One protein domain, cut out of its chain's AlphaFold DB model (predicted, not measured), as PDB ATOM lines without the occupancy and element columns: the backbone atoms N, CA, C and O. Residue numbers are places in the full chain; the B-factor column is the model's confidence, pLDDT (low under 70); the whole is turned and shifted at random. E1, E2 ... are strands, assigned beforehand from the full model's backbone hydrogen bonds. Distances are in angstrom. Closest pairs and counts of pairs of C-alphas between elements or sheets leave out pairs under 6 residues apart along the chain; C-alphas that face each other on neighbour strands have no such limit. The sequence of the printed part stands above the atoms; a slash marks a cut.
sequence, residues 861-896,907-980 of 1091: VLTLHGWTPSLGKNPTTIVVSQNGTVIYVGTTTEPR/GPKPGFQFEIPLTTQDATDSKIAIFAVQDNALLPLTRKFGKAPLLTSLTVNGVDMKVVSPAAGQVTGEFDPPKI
ATOM      1  N   VAL A 861      33.886 -32.031  59.524       82.38
ATOM      2  CA  VAL A 861      34.742 -32.341  58.369       82.38
ATOM      3  C   VAL A 861      34.194 -31.639  57.134       82.38
ATOM      4  O   VAL A 861      32.991 -31.639  56.876       82.38
ATOM      5  N   LEU A 862      35.091 -31.019  56.379       84.31
ATOM      6  CA  LEU A 862      34.814 -30.388  55.103       84.31
ATOM      7  C   LEU A 862      35.231 -31.321  53.964       84.31
ATOM      8  O   LEU A 862      36.416 -31.578  53.772       84.31
ATOM      9  N   THR A 863      34.269 -31.771  53.167       83.38
ATOM     10  CA  THR A 863      34.521 -32.536  51.945       83.38
ATOM     11  C   THR A 863      34.542 -31.602  50.735       83.38
ATOM     12  O   THR A 863      33.591 -30.846  50.495       83.38
ATOM     13  N   LEU A 864      35.625 -31.663  49.959       84.38
ATOM     14  CA  LEU A 864      35.839 -30.874  48.747       84.38
ATOM     15  C   LEU A 864      36.148 -31.780  47.567       84.38
ATOM     16  O   LEU A 864      36.979 -32.675  47.673       84.38
ATOM     17  N   HIS A 865      35.542 -31.480  46.422       84.88
ATOM     18  CA  HIS A 865      35.837 -32.145  45.159       84.88
ATOM     19  C   HIS A 865      35.990 -31.103  44.058       84.88
ATOM     20  O   HIS A 865      35.192 -30.168  43.959       84.88
ATOM     21  N   GLY A 866      36.992 -31.271  43.205       84.25
ATOM     22  CA  GLY A 866      37.201 -30.376  42.076       84.25
ATOM     23  C   GLY A 866      38.293 -30.847  41.133       84.25
ATOM     24  O   GLY A 866      38.765 -31.979  41.215       84.25
ATOM     25  N   TRP A 867      38.670 -29.977  40.206       84.06
ATOM     26  CA  TRP A 867      39.756 -30.197  39.261       84.06
ATOM     27  C   TRP A 867      40.416 -28.876  38.872       84.06
ATOM     28  O   TRP A 867      39.812 -27.809  38.974       84.06
ATOM     29  N   THR A 868      41.656 -28.947  38.404       83.62
ATOM     30  CA  THR A 868      42.396 -27.805  37.850       83.62
ATOM     31  C   THR A 868      43.341 -28.302  36.755       83.62
ATOM     32  O   THR A 868      43.792 -29.447  36.833       83.62
ATOM     33  N   PRO A 869      43.631 -27.523  35.696       76.19
ATOM     34  CA  PRO A 869      44.706 -27.878  34.776       76.19
ATOM     35  C   PRO A 869      46.071 -27.877  35.485       76.19
ATOM     36  O   PRO A 869      46.229 -27.363  36.592       76.19
ATOM     37  N   SER A 870      47.094 -28.438  34.839       69.50
ATOM     38  CA  SER A 870      48.428 -28.562  35.444       69.50
ATOM     39  C   SER A 870      49.122 -27.219  35.728       69.50
ATOM     40  O   SER A 870      50.068 -27.200  36.490       69.50
ATOM     41  N   LEU A 871      48.695 -26.083  35.156       73.75
ATOM     42  CA  LEU A 871      49.219 -24.731  35.471       73.75
ATOM     43  C   LEU A 871      50.767 -24.638  35.586       73.75
ATOM     44  O   LEU A 871      51.299 -23.839  36.351       73.75
ATOM     45  N   GLY A 872      51.505 -25.462  34.829       65.50
ATOM     46  CA  GLY A 872      52.973 -25.544  34.861       65.50
ATOM     47  C   GLY A 872      53.595 -26.507  35.892       65.50
ATOM     48  O   GLY A 872      54.805 -26.709  35.844       65.50
ATOM     49  N   LYS A 873      52.816 -27.146  36.780       64.12
ATOM     50  CA  LYS A 873      53.259 -28.165  37.758       64.12
ATOM     51  C   LYS A 873      52.320 -29.379  37.782       64.12
ATOM     52  O   LYS A 873      51.114 -29.232  37.899       64.12
ATOM     53  N   ASN A 874      52.853 -30.600  37.706       65.25
ATOM     54  CA  ASN A 874      52.045 -31.820  37.821       65.25
ATOM     55  C   ASN A 874      52.619 -32.737  38.918       65.25
ATOM     56  O   ASN A 874      53.741 -33.215  38.733       65.25
ATOM     57  N   PRO A 875      51.895 -32.986  40.028       65.56
ATOM     58  CA  PRO A 875      50.543 -32.496  40.335       65.56
ATOM     59  C   PRO A 875      50.488 -31.007  40.732       65.56
ATOM     60  O   PRO A 875      51.479 -30.429  41.184       65.56
ATOM     61  N   THR A 876      49.316 -30.381  40.564       78.62
ATOM     62  CA  THR A 876      49.068 -28.971  40.923       78.62
ATOM     63  C   THR A 876      48.794 -28.862  42.421       78.62
ATOM     64  O   THR A 876      47.972 -29.611  42.951       78.62
ATOM     65  N   THR A 877      49.433 -27.915  43.113       85.94
ATOM     66  CA  THR A 877      49.148 -27.637  44.531       85.94
ATOM     67  C   THR A 877      47.841 -26.860  44.674       85.94
ATOM     68  O   THR A 877      47.655 -25.827  44.029       85.94
ATOM     69  N   ILE A 878      46.962 -27.336  45.550       87.44
ATOM     70  CA  ILE A 878      45.688 -26.727  45.919       87.44
ATOM     71  C   ILE A 878      45.786 -26.177  47.339       87.44
ATOM     72  O   ILE A 878      46.210 -26.876  48.254       87.44
ATOM     73  N   VAL A 879      45.353 -24.937  47.529       88.19
ATOM     74  CA  VAL A 879      45.263 -24.271  48.828       88.19
ATOM     75  C   VAL A 879      43.796 -24.024  49.139       88.19
ATOM     76  O   VAL A 879      43.078 -23.410  48.352       88.19
ATOM     77  N   VAL A 880      43.351 -24.485  50.300       88.81
ATOM     78  CA  VAL A 880      42.000 -24.265  50.812       88.81
ATOM     79  C   VAL A 880      42.095 -23.313  51.988       88.81
ATOM     80  O   VAL A 880      42.868 -23.524  52.926       88.81
ATOM     81  N   SER A 881      41.284 -22.265  51.944       88.00
ATOM     82  CA  SER A 881      41.187 -21.280  53.009       88.00
ATOM     83  C   SER A 881      39.773 -21.185  53.556       88.00
ATOM     84  O   SER A 881      38.799 -21.319  52.814       88.00
ATOM     85  N   GLN A 882      39.681 -20.906  54.849       86.31
ATOM     86  CA  GLN A 882      38.456 -20.555  55.541       86.31
ATOM     87  C   GLN A 882      38.633 -19.165  56.138       86.31
ATOM     88  O   GLN A 882      39.541 -18.938  56.935       86.31
ATOM     89  N   ASN A 883      37.763 -18.229  55.755       84.12
ATOM     90  CA  ASN A 883      37.772 -16.860  56.282       84.12
ATOM     91  C   ASN A 883      39.143 -16.149  56.167       84.12
ATOM     92  O   ASN A 883      39.540 -15.412  57.065       84.12
ATOM     93  N   GLY A 884      39.882 -16.396  55.079       80.75
ATOM     94  CA  GLY A 884      41.204 -15.796  54.855       80.75
ATOM     95  C   GLY A 884      42.373 -16.492  55.563       80.75
ATOM     96  O   GLY A 884      43.499 -16.019  55.452       80.75
ATOM     97  N   THR A 885      42.142 -17.625  56.230       83.75
ATOM     98  CA  THR A 885      43.196 -18.460  56.829       83.75
ATOM     99  C   THR A 885      43.323 -19.767  56.059       83.75
ATOM    100  O   THR A 885      42.310 -20.390  55.749       83.75
ATOM    101  N   VAL A 886      44.544 -20.211  55.748       84.81
ATOM    102  CA  VAL A 886      44.774 -21.539  55.155       84.81
ATOM    103  C   VAL A 886      44.368 -22.615  56.155       84.81
ATOM    104  O   VAL A 886      44.891 -22.651  57.264       84.81
ATOM    105  N   ILE A 887      43.465 -23.501  55.744       79.12
ATOM    106  CA  ILE A 887      43.050 -24.666  56.539       79.12
ATOM    107  C   ILE A 887      43.582 -25.979  55.964       79.12
ATOM    108  O   ILE A 887      43.623 -26.978  56.670       79.12
ATOM    109  N   TYR A 888      43.995 -25.990  54.693       82.19
ATOM    110  CA  TYR A 888      44.566 -27.171  54.059       82.19
ATOM    111  C   TYR A 888      45.391 -26.803  52.823       82.19
ATOM    112  O   TYR A 888      45.050 -25.875  52.085       82.19
ATOM    113  N   VAL A 889      46.457 -27.562  52.580       83.94
ATOM    114  CA  VAL A 889      47.244 -27.525  51.346       83.94
ATOM    115  C   VAL A 889      47.404 -28.966  50.873       83.94
ATOM    116  O   VAL A 889      47.896 -29.801  51.625       83.94
ATOM    117  N   GLY A 890      46.985 -29.258  49.647       76.81
ATOM    118  CA  GLY A 890      47.068 -30.591  49.052       76.81
ATOM    119  C   GLY A 890      47.481 -30.529  47.589       76.81
ATOM    120  O   GLY A 890      47.811 -29.466  47.069       76.81
ATOM    121  N   THR A 891      47.460 -31.664  46.902       81.25
ATOM    122  CA  THR A 891      47.774 -31.751  45.470       81.25
ATOM    123  C   THR A 891      46.674 -32.479  44.714       81.25
ATOM    124  O   THR A 891      45.878 -33.206  45.305       81.25
ATOM    125  N   THR A 892      46.616 -32.299  43.399       77.44
ATOM    126  CA  THR A 892      45.758 -33.116  42.535       77.44
ATOM    127  C   THR A 892      46.305 -34.545  42.403       77.44
ATOM    128  O   THR A 892      47.517 -34.742  42.439       77.44
ATOM    129  N   THR A 893      45.438 -35.559  42.306       63.34
ATOM    130  CA  THR A 893      45.850 -36.977  42.432       63.34
ATOM    131  C   THR A 893      45.292 -37.926  41.363       63.34
ATOM    132  O   THR A 893      45.970 -38.899  41.051       63.34
ATOM    133  N   GLU A 894      44.137 -37.654  40.731       56.66
ATOM    134  CA  GLU A 894      43.516 -38.568  39.739       56.66
ATOM    135  C   GLU A 894      42.897 -37.856  38.519       56.66
ATOM    136  O   GLU A 894      42.430 -36.730  38.653       56.66
ATOM    137  N   PRO A 895      42.801 -38.474  37.322       58.72
ATOM    138  CA  PRO A 895      42.015 -37.933  36.208       58.72
ATOM    139  C   PRO A 895      40.501 -38.079  36.460       58.72
ATOM    140  O   PRO A 895      39.997 -39.184  36.625       58.72
ATOM    141  N   ARG A 896      39.740 -36.978  36.407       56.78
ATOM    142  CA  ARG A 896      38.268 -36.989  36.560       56.78
ATOM    143  C   ARG A 896      37.560 -37.180  35.216       56.78
ATOM    144  O   ARG A 896      37.133 -36.215  34.581       56.78
ATOM    145  N   GLY A 907      45.553 -30.679  27.624       56.47
ATOM    146  CA  GLY A 907      46.455 -31.201  28.666       56.47
ATOM    147  C   GLY A 907      45.782 -32.167  29.662       56.47
ATOM    148  O   GLY A 907      44.564 -32.355  29.596       56.47
ATOM    149  N   PRO A 908      46.548 -32.802  30.576       55.72
ATOM    150  CA  PRO A 908      46.004 -33.638  31.651       55.72
ATOM    151  C   PRO A 908      45.061 -32.819  32.545       55.72
ATOM    152  O   PRO A 908      45.376 -31.679  32.887       55.72
ATOM    153  N   LYS A 909      43.917 -33.397  32.935       67.12
ATOM    154  CA  LYS A 909      42.889 -32.761  33.786       67.12
ATOM    155  C   LYS A 909      42.861 -33.426  35.171       67.12
ATOM    156  O   LYS A 909      41.972 -34.244  35.427       67.12
ATOM    157  N   PRO A 910      43.854 -33.162  36.037       70.19
ATOM    158  CA  PRO A 910      43.937 -33.818  37.328       70.19
ATOM    159  C   PRO A 910      42.910 -33.209  38.302       70.19
ATOM    160  O   PRO A 910      42.813 -31.998  38.502       70.19
ATOM    161  N   GLY A 911      42.088 -34.075  38.873       76.62
ATOM    162  CA  GLY A 911      41.135 -33.794  39.929       76.62
ATOM    163  C   GLY A 911      41.753 -33.862  41.319       76.62
ATOM    164  O   GLY A 911      42.846 -34.392  41.523       76.62
ATOM    165  N   PHE A 912      41.010 -33.330  42.280       77.19
ATOM    166  CA  PHE A 912      41.280 -33.459  43.701       77.19
ATOM    167  C   PHE A 912      39.998 -33.808  44.461       77.19
ATOM    168  O   PHE A 912      38.893 -33.393  44.091       77.19
ATOM    169  N   GLN A 913      40.176 -34.551  45.549       79.62
ATOM    170  CA  GLN A 913      39.166 -34.828  46.557       79.62
ATOM    171  C   GLN A 913      39.835 -34.729  47.926       79.62
ATOM    172  O   GLN A 913      40.828 -35.412  48.165       79.62
ATOM    173  N   PHE A 914      39.303 -33.883  48.806       76.81
ATOM    174  CA  PHE A 914      39.842 -33.668  50.146       76.81
ATOM    175  C   PHE A 914      38.759 -33.843  51.204       76.81
ATOM    176  O   PHE A 914      37.637 -33.371  51.032       76.81
ATOM    177  N   GLU A 915      39.131 -34.466  52.317       77.69
ATOM    178  CA  GLU A 915      38.369 -34.485  53.563       77.69
ATOM    179  C   GLU A 915      39.194 -33.734  54.609       77.69
ATOM    180  O   GLU A 915      40.254 -34.192  55.022       77.69
ATOM    181  N   ILE A 916      38.756 -32.530  54.969       80.50
ATOM    182  CA  ILE A 916      39.529 -31.588  55.780       80.50
ATOM    183  C   ILE A 916      38.871 -31.466  57.155       80.50
ATOM    184  O   ILE A 916      37.733 -30.996  57.232       80.50
ATOM    185  N   PRO A 917      39.544 -31.845  58.253       79.44
ATOM    186  CA  PRO A 917      39.015 -31.632  59.593       79.44
ATOM    187  C   PRO A 917      38.940 -30.131  59.909       79.44
ATOM    188  O   PRO A 917      39.891 -29.381  59.702       79.44
ATOM    189  N   LEU A 918      37.796 -29.692  60.427       81.50
ATOM    190  CA  LEU A 918      37.532 -28.317  60.842       81.50
ATOM    191  C   LEU A 918      37.622 -28.213  62.362       81.50
ATOM    192  O   LEU A 918      37.055 -29.036  63.072       81.50
ATOM    193  N   THR A 919      38.276 -27.174  62.874       77.38
ATOM    194  CA  THR A 919      38.412 -26.920  64.325       77.38
ATOM    195  C   THR A 919      37.534 -25.769  64.822       77.38
ATOM    196  O   THR A 919      37.546 -25.427  66.002       77.38
ATOM    197  N   THR A 920      36.765 -25.151  63.924       75.00
ATOM    198  CA  THR A 920      35.866 -24.032  64.226       75.00
ATOM    199  C   THR A 920      34.430 -24.385  63.856       75.00
ATOM    200  O   THR A 920      34.181 -24.816  62.727       75.00
ATOM    201  N   GLN A 921      33.480 -24.127  64.756       65.94
ATOM    202  CA  GLN A 921      32.051 -24.391  64.528       65.94
ATOM    203  C   GLN A 921      31.415 -23.467  63.467       65.94
ATOM    204  O   GLN A 921      30.416 -23.833  62.861       65.94
ATOM    205  N   ASP A 922      32.029 -22.316  63.169       66.56
ATOM    206  CA  ASP A 922      31.483 -21.286  62.265       66.56
ATOM    207  C   ASP A 922      31.805 -21.500  60.773       66.56
ATOM    208  O   ASP A 922      31.761 -20.552  59.967       66.56
ATOM    209  N   ALA A 923      32.193 -22.720  60.394       69.44
ATOM    210  CA  ALA A 923      32.495 -23.062  59.013       69.44
ATOM    211  C   ALA A 923      31.200 -23.103  58.189       69.44
ATOM    212  O   ALA A 923      30.358 -23.979  58.360       69.44
ATOM    213  N   THR A 924      31.050 -22.146  57.273       76.81
ATOM    214  CA  THR A 924      29.989 -22.133  56.262       76.81
ATOM    215  C   THR A 924      30.618 -22.233  54.882       76.81
ATOM    216  O   THR A 924      31.715 -21.722  54.646       76.81
ATOM    217  N   ASP A 925      29.915 -22.861  53.946       76.88
ATOM    218  CA  ASP A 925      30.348 -23.025  52.555       76.88
ATOM    219  C   ASP A 925      30.728 -21.689  51.880       76.88
ATOM    220  O   ASP A 925      31.633 -21.629  51.050       76.88
ATOM    221  N   SER A 926      30.068 -20.598  52.275       80.44
ATOM    222  CA  SER A 926      30.289 -19.224  51.822       80.44
ATOM    223  C   SER A 926      31.605 -18.594  52.284       80.44
ATOM    224  O   SER A 926      31.951 -17.528  51.784       80.44
ATOM    225  N   LYS A 927      32.332 -19.223  53.218       84.25
ATOM    226  CA  LYS A 927      33.627 -18.756  53.744       84.25
ATOM    227  C   LYS A 927      34.820 -19.552  53.208       84.25
ATOM    228  O   LYS A 927      35.951 -19.239  53.578       84.25
ATOM    229  N   ILE A 928      34.577 -20.562  52.371       88.00
ATOM    230  CA  ILE A 928      35.614 -21.436  51.820       88.00
ATOM    231  C   ILE A 928      36.052 -20.930  50.448       88.00
ATOM    232  O   ILE A 928      35.246 -20.868  49.518       88.00
ATOM    233  N   ALA A 929      37.334 -20.596  50.314       89.38
ATOM    234  CA  ALA A 929      37.952 -20.261  49.034       89.38
ATOM    235  C   ALA A 929      39.062 -21.263  48.703       89.38
ATOM    236  O   ALA A 929      39.869 -21.606  49.571       89.38
ATOM    237  N   ILE A 930      39.089 -21.717  47.447       90.88
ATOM    238  CA  ILE A 930      40.045 -22.707  46.945       90.88
ATOM    239  C   ILE A 930      40.881 -22.073  45.839       90.88
ATOM    240  O   ILE A 930      40.346 -21.448  44.920       90.88
ATOM    241  N   PHE A 931      42.189 -22.272  45.923       91.44
ATOM    242  CA  PHE A 931      43.166 -21.729  44.998       91.44
ATOM    243  C   PHE A 931      44.059 -22.836  44.453       91.44
ATOM    244  O   PHE A 931      44.407 -23.762  45.181       91.44
ATOM    245  N   ALA A 932      44.483 -22.715  43.203       88.69
ATOM    246  CA  ALA A 932      45.635 -23.435  42.682       88.69
ATOM    247  C   ALA A 932      46.884 -22.546  42.776       88.69
ATOM    248  O   ALA A 932      46.805 -21.332  42.590       88.69
ATOM    249  N   VAL A 933      48.044 -23.134  43.059       87.12
ATOM    250  CA  VAL A 933      49.315 -22.400  43.113       87.12
ATOM    251  C   VAL A 933      49.971 -22.384  41.733       87.12
ATOM    252  O   VAL A 933      50.279 -23.444  41.188       87.12
ATOM    253  N   GLN A 934      50.260 -21.193  41.207       85.62
ATOM    254  CA  GLN A 934      51.040 -20.988  39.981       85.62
ATOM    255  C   GLN A 934      52.076 -19.881  40.219       85.62
ATOM    256  O   GLN A 934      51.714 -18.800  40.666       85.62
ATOM    257  N   ASP A 935      53.361 -20.150  39.959       81.88
ATOM    258  CA  ASP A 935      54.462 -19.169  40.046       81.88
ATOM    259  C   ASP A 935      54.492 -18.326  41.343       81.88
ATOM    260  O   ASP A 935      54.664 -17.111  41.319       81.88
ATOM    261  N   ASN A 936      54.316 -18.980  42.501       79.94
ATOM    262  CA  ASN A 936      54.216 -18.352  43.832       79.94
ATOM    263  C   ASN A 936      53.035 -17.373  44.014       79.94
ATOM    264  O   ASN A 936      52.999 -16.605  44.976       79.94
ATOM    265  N   ALA A 937      52.029 -17.444  43.144       86.56
ATOM    266  CA  ALA A 937      50.752 -16.761  43.273       86.56
ATOM    267  C   ALA A 937      49.594 -17.761  43.426       86.56
ATOM    268  O   ALA A 937      49.720 -18.952  43.128       86.56
ATOM    269  N   LEU A 938      48.460 -17.266  43.919       89.25
ATOM    270  CA  LEU A 938      47.236 -18.041  44.108       89.25
ATOM    271  C   LEU A 938      46.234 -17.707  43.005       89.25
ATOM    272  O   LEU A 938      45.788 -16.569  42.884       89.25
ATOM    273  N   LEU A 939      45.856 -18.712  42.222       89.31
ATOM    274  CA  LEU A 939      44.797 -18.619  41.228       89.31
ATOM    275  C   LEU A 939      43.487 -19.147  41.810       89.31
ATOM    276  O   LEU A 939      43.426 -20.326  42.161       89.31
ATOM    277  N   PRO A 940      42.424 -18.334  41.903       89.69
ATOM    278  CA  PRO A 940      41.146 -18.805  42.421       89.69
ATOM    279  C   PRO A 940      40.513 -19.835  41.476       89.69
ATOM    280  O   PRO A 940      40.457 -19.637  40.257       89.69
ATOM    281  N   LEU A 941      40.013 -20.931  42.048       88.44
ATOM    282  CA  LEU A 941      39.184 -21.895  41.328       88.44
ATOM    283  C   LEU A 941      37.739 -21.401  41.242       88.44
ATOM    284  O   LEU A 941      37.244 -20.703  42.131       88.44
ATOM    285  N   THR A 942      37.036 -21.793  40.180       86.25
ATOM    286  CA  THR A 942      35.636 -21.403  39.981       86.25
ATOM    287  C   THR A 942      34.707 -22.370  40.714       86.25
ATOM    288  O   THR A 942      34.790 -23.584  40.549       86.25
ATOM    289  N   ARG A 943      33.788 -21.849  41.529       85.00
ATOM    290  CA  ARG A 943      32.758 -22.669  42.179       85.00
ATOM    291  C   ARG A 943      31.631 -22.942  41.179       85.00
ATOM    292  O   ARG A 943      31.079 -21.987  40.643       85.00
ATOM    293  N   LYS A 944      31.251 -24.209  40.957       80.50
ATOM    294  CA  LYS A 944      30.201 -24.560  39.972       80.50
ATOM    295  C   LYS A 944      28.839 -23.928  40.271       80.50
ATOM    296  O   LYS A 944      28.125 -23.532  39.357       80.50
ATOM    297  N   PHE A 945      28.484 -23.835  41.553       77.06
ATOM    298  CA  PHE A 945      27.231 -23.239  42.014       77.06
ATOM    299  C   PHE A 945      27.488 -22.294  43.193       77.06
ATOM    300  O   PHE A 945      28.101 -22.691  44.186       77.06
ATOM    301  N   GLY A 946      26.994 -21.054  43.099       78.19
ATOM    302  CA  GLY A 946      27.195 -19.998  44.101       78.19
ATOM    303  C   GLY A 946      28.417 -19.109  43.827       78.19
ATOM    304  O   GLY A 946      29.019 -19.172  42.760       78.19
ATOM    305  N   LYS A 947      28.778 -18.248  44.790       78.19
ATOM    306  CA  LYS A 947      29.983 -17.396  44.730       78.19
ATOM    307  C   LYS A 947      31.008 -17.858  45.767       78.19
ATOM    308  O   LYS A 947      30.635 -18.170  46.896       78.19
ATOM    309  N   ALA A 948      32.281 -17.904  45.379       78.56
ATOM    310  CA  ALA A 948      33.396 -18.102  46.302       78.56
ATOM    311  C   ALA A 948      33.818 -16.756  46.939       78.56
ATOM    312  O   ALA A 948      33.597 -15.707  46.322       78.56
ATOM    313  N   PRO A 949      34.417 -16.757  48.144       81.62
ATOM    314  CA  PRO A 949      34.986 -15.559  48.757       81.62
ATOM    315  C   PRO A 949      36.061 -14.913  47.876       81.62
ATOM    316  O   PRO A 949      36.891 -15.603  47.286       81.62
ATOM    317  N   LEU A 950      36.079 -13.581  47.841       80.94
ATOM    318  CA  LEU A 950      37.147 -12.805  47.212       80.94
ATOM    319  C   LEU A 950      38.243 -12.530  48.243       80.94
ATOM    320  O   LEU A 950      37.985 -11.903  49.269       80.94
ATOM    321  N   LEU A 951      39.462 -12.976  47.950       83.56
ATOM    322  CA  LEU A 951      40.660 -12.699  48.741       83.56
ATOM    323  C   LEU A 951      41.713 -12.053  47.839       83.56
ATOM    324  O   LEU A 951      41.789 -12.364  46.653       83.56
ATOM    325  N   THR A 952      42.507 -11.141  48.395       85.94
ATOM    326  CA  THR A 952      43.574 -10.417  47.678       85.94
ATOM    327  C   THR A 952      44.959 -11.012  47.933       85.94
ATOM    328  O   THR A 952      45.845 -10.926  47.081       85.94
ATOM    329  N   SER A 953      45.152 -11.656  49.082       88.00
ATOM    330  CA  SER A 953      46.369 -12.376  49.462       88.00
ATOM    331  C   SER A 953      46.066 -13.396  50.556       88.00
ATOM    332  O   SER A 953      45.038 -13.303  51.227       88.00
ATOM    333  N   LEU A 954      46.970 -14.353  50.742       88.81
ATOM    334  CA  LEU A 954      46.874 -15.384  51.766       88.81
ATOM    335  C   LEU A 954      48.284 -15.788  52.208       88.81
ATOM    336  O   LEU A 954      49.159 -15.980  51.364       88.81
ATOM    337  N   THR A 955      48.497 -15.967  53.508       85.12
ATOM    338  CA  THR A 955      49.752 -16.525  54.021       85.12
ATOM    339  C   THR A 955      49.701 -18.049  53.925       85.12
ATOM    340  O   THR A 955      48.941 -18.694  54.646       85.12
ATOM    341  N   VAL A 956      50.504 -18.640  53.043       80.38
ATOM    342  CA  VAL A 956      50.596 -20.092  52.828       80.38
ATOM    343  C   VAL A 956      51.954 -20.576  53.309       80.38
ATOM    344  O   VAL A 956      52.982 -20.133  52.805       80.38
ATOM    345  N   ASN A 957      51.976 -21.472  54.302       74.75
ATOM    346  CA  ASN A 957      53.209 -22.005  54.904       74.75
ATOM    347  C   ASN A 957      54.216 -20.910  55.324       74.75
ATOM    348  O   ASN A 957      55.423 -21.063  55.151       74.75
ATOM    349  N   GLY A 958      53.715 -19.785  55.850       74.56
ATOM    350  CA  GLY A 958      54.538 -18.646  56.278       74.56
ATOM    351  C   GLY A 958      54.974 -17.692  55.158       74.56
ATOM    352  O   GLY A 958      55.718 -16.755  55.432       74.56
ATOM    353  N   VAL A 959      54.515 -17.897  53.920       81.19
ATOM    354  CA  VAL A 959      54.788 -17.020  52.770       81.19
ATOM    355  C   VAL A 959      53.512 -16.295  52.355       81.19
ATOM    356  O   VAL A 959      52.507 -16.933  52.047       81.19
ATOM    357  N   ASP A 960      53.552 -14.966  52.294       86.44
ATOM    358  CA  ASP A 960      52.436 -14.173  51.773       86.44
ATOM    359  C   ASP A 960      52.354 -14.289  50.252       86.44
ATOM    360  O   ASP A 960      53.173 -13.744  49.508       86.44
ATOM    361  N   MET A 961      51.334 -14.998  49.781       89.62
ATOM    362  CA  MET A 961      51.059 -15.184  48.365       89.62
ATOM    363  C   MET A 961      49.935 -14.248  47.923       89.62
ATOM    364  O   MET A 961      48.887 -14.156  48.568       89.62
ATOM    365  N   LYS A 962      50.123 -13.555  46.796       90.56
ATOM    366  CA  LYS A 962      49.070 -12.718  46.201       90.56
ATOM    367  C   LYS A 962      48.078 -13.576  45.426       90.56
ATOM    368  O   LYS A 962      48.481 -14.468  44.679       90.56
ATOM    369  N   VAL A 963      46.793 -13.262  45.569       88.75
ATOM    370  CA  VAL A 963      45.751 -13.821  44.708       88.75
ATOM    371  C   VAL A 963      45.761 -13.035  43.404       88.75
ATOM    372  O   VAL A 963      45.576 -11.817  43.402       88.75
ATOM    373  N   VAL A 964      46.021 -13.722  42.296       88.06
ATOM    374  CA  VAL A 964      46.092 -13.112  40.965       88.06
ATOM    375  C   VAL A 964      44.818 -13.405  40.190       88.06
ATOM    376  O   VAL A 964      44.248 -14.494  40.269       88.06
ATOM    377  N   SER A 965      44.347 -12.411  39.440       81.94
ATOM    378  CA  SER A 965      43.230 -12.616  38.526       81.94
ATOM    379  C   SER A 965      43.674 -13.521  37.371       81.94
ATOM    380  O   SER A 965      44.755 -13.290  36.824       81.94
ATOM    381  N   PRO A 966      42.862 -14.516  36.977       78.88
ATOM    382  CA  PRO A 966      43.149 -15.318  35.793       78.88
ATOM    383  C   PRO A 966      43.280 -14.420  34.560       78.88
ATOM    384  O   PRO A 966      42.519 -13.457  34.415       78.88
ATOM    385  N   ALA A 967      44.211 -14.731  33.656       78.88
ATOM    386  CA  ALA A 967      44.277 -14.043  32.369       78.88
ATOM    387  C   ALA A 967      42.960 -14.236  31.592       78.88
ATOM    388  O   ALA A 967      42.265 -15.240  31.763       78.88
ATOM    389  N   ALA A 968      42.593 -13.282  30.730       72.56
ATOM    390  CA  ALA A 968      41.359 -13.373  29.949       72.56
ATOM    391  C   ALA A 968      41.329 -14.677  29.123       72.56
ATOM    392  O   ALA A 968      42.183 -14.891  28.265       72.56
ATOM    393  N   GLY A 969      40.359 -15.556  29.405       68.50
ATOM    394  CA  GLY A 969      40.227 -16.878  28.774       68.50
ATOM    395  C   GLY A 969      41.017 -18.020  29.438       68.50
ATOM    396  O   GLY A 969      40.913 -19.157  28.981       68.50
ATOM    397  N   GLN A 970      41.773 -17.765  30.512       75.81
ATOM    398  CA  GLN A 970      42.495 -18.797  31.260       75.81
ATOM    399  C   GLN A 970      41.530 -19.641  32.102       75.81
ATOM    400  O   GLN A 970      40.838 -19.132  32.983       75.81
ATOM    401  N   VAL A 971      41.528 -20.952  31.872       74.75
ATOM    402  CA  VAL A 971      40.803 -21.910  32.713       74.75
ATOM    403  C   VAL A 971      41.652 -22.220  33.942       74.75
ATOM    404  O   VAL A 971      42.746 -22.762  33.813       74.75
ATOM    405  N   THR A 972      41.164 -21.882  35.135       76.94
ATOM    406  CA  THR A 972      41.866 -22.165  36.399       76.94
ATOM    407  C   THR A 972      41.414 -23.455  37.068       76.94
ATOM    408  O   THR A 972      42.155 -23.986  37.886       76.94
ATOM    409  N   GLY A 973      40.256 -24.003  36.686       82.38
ATOM    410  CA  GLY A 973      39.654 -25.199  37.279       82.38
ATOM    411  C   GLY A 973      38.317 -24.916  37.963       82.38
ATOM    412  O   GLY A 973      37.941 -23.757  38.165       82.38
ATOM    413  N   GLU A 974      37.599 -25.979  38.323       86.19
ATOM    414  CA  GLU A 974      36.287 -25.899  38.967       86.19
ATOM    415  C   GLU A 974      36.185 -26.811  40.187       86.19
ATOM    416  O   GLU A 974      36.777 -27.890  40.219       86.19
ATOM    417  N   PHE A 975      35.372 -26.415  41.163       86.25
ATOM    418  CA  PHE A 975      35.052 -27.242  42.324       86.25
ATOM    419  C   PHE A 975      33.554 -27.230  42.652       86.25
ATOM    420  O   PHE A 975      32.837 -26.255  42.387       86.25
ATOM    421  N   ASP A 976      33.084 -28.340  43.215       84.12
ATOM    422  CA  ASP A 976      31.707 -28.513  43.672       84.12
ATOM    423  C   ASP A 976      31.463 -27.727  44.978       84.12
ATOM    424  O   ASP A 976      32.412 -27.426  45.705       84.12
ATOM    425  N   PRO A 977      30.209 -27.365  45.311       84.44
ATOM    426  CA  PRO A 977      29.880 -26.747  46.593       84.44
ATOM    427  C   PRO A 977      30.516 -27.484  47.791       84.44
ATOM    428  O   PRO A 977      30.297 -28.688  47.925       84.44
ATOM    429  N   PRO A 978      31.264 -26.783  48.668       85.19
ATOM    430  CA  PRO A 978      31.849 -27.371  49.869       85.19
ATOM    431  C   PRO A 978      30.783 -28.055  50.729       85.19
ATOM    432  O   PRO A 978      29.791 -27.421  51.097       85.19
ATOM    433  N   LYS A 979      30.980 -29.334  51.063       85.31
ATOM    434  CA  LYS A 979      30.070 -30.080  51.940       85.31
ATOM    435  C   LYS A 979      30.661 -30.128  53.342       85.31
ATOM    436  O   LYS A 979      31.701 -30.739  53.548       85.31
ATOM    437  N   ILE A 980      29.996 -29.490  54.298       83.25
ATOM    438  CA  ILE A 980      30.423 -29.471  55.701       83.25
ATOM    439  C   ILE A 980      29.554 -30.452  56.482       83.25
ATOM    440  O   ILE A 980      28.329 -30.342  56.477       83.25
TER     441      ILE A 980
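What this domain is: This is residues 861 to 896 and 907 to 980 of the 1091 residues of the protein "Unannotated protein" of freshwater metagenome (UniProt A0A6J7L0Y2). A strongly twisted sheet of four strands, E3 E2 E5 E6, forms the middle of a stack of sheets, three sheets face to face in turn; the two-stranded sheet E1 E4 covers one face and the small hairpin E7 E8 crosses the other. The last residues fold back beside E1. The printed part has 110 residues, no named helix and eight strands, E1 to E8 in chain order, with antiparallel sheets; the class is all strand, with 48 residues in named elements, under half. It is compact, with a radius of gyration of the C-alphas of 12.8 A and spans of 39, 29 and 25 A.

How they stand to each other: In the largest sheet, E2, residues 877 to 882, and E5, residues 928 to 934, are inner strands, antiparallel at 153 degrees, with N 879 and O 931 2.8 A apart. E3, residues 885 to 891, forms a hairpin with E2, with N 878 and O 890 at 2.8 A. E6, residues 937 to 940, forms a hairpin with E5, with N 932 and O 939 at 2.8 A. E1, residues 861 to 867, and E4, residues 910 to 918, are antiparallel at 166 degrees, with N 864 and O 914 at 2.8 A; their strands stand at 40 degrees to the first sheet's. The closest C-alphas of E3 and E4, Tyr 888 and Ile 916, are 6.9 A apart. E7, residues 953 to 956, and E8, residues 959 to 962, form a hairpin, with N 956 and O 959 at 2.8 A, at 76 degrees to the first sheet's strands. The closest C-alphas of E6 and E8, Ala 937 and Lys 962, are 5.3 A apart.

Where its parts are: E1 begins at C-alpha 861 (34.742, -32.341, 58.369), and E8 ends at C-alpha 962 (49.070, -12.718, 46.201). E4 is 25.0 A long, E1 19.9 A, E5 19.5 A, E3 18.1 A and E2 16.9 A; E6, E7 and E8 have four residues each.

The domain as a whole: Residues 897 to 906 are cut out, with C-alphas 896 and 907 12.8 A apart. The link E6 to E7 is long. Mean pLDDT of the printed part is 79.8; 16 residues are under 70, among them 893 to 896 and 907 to 909.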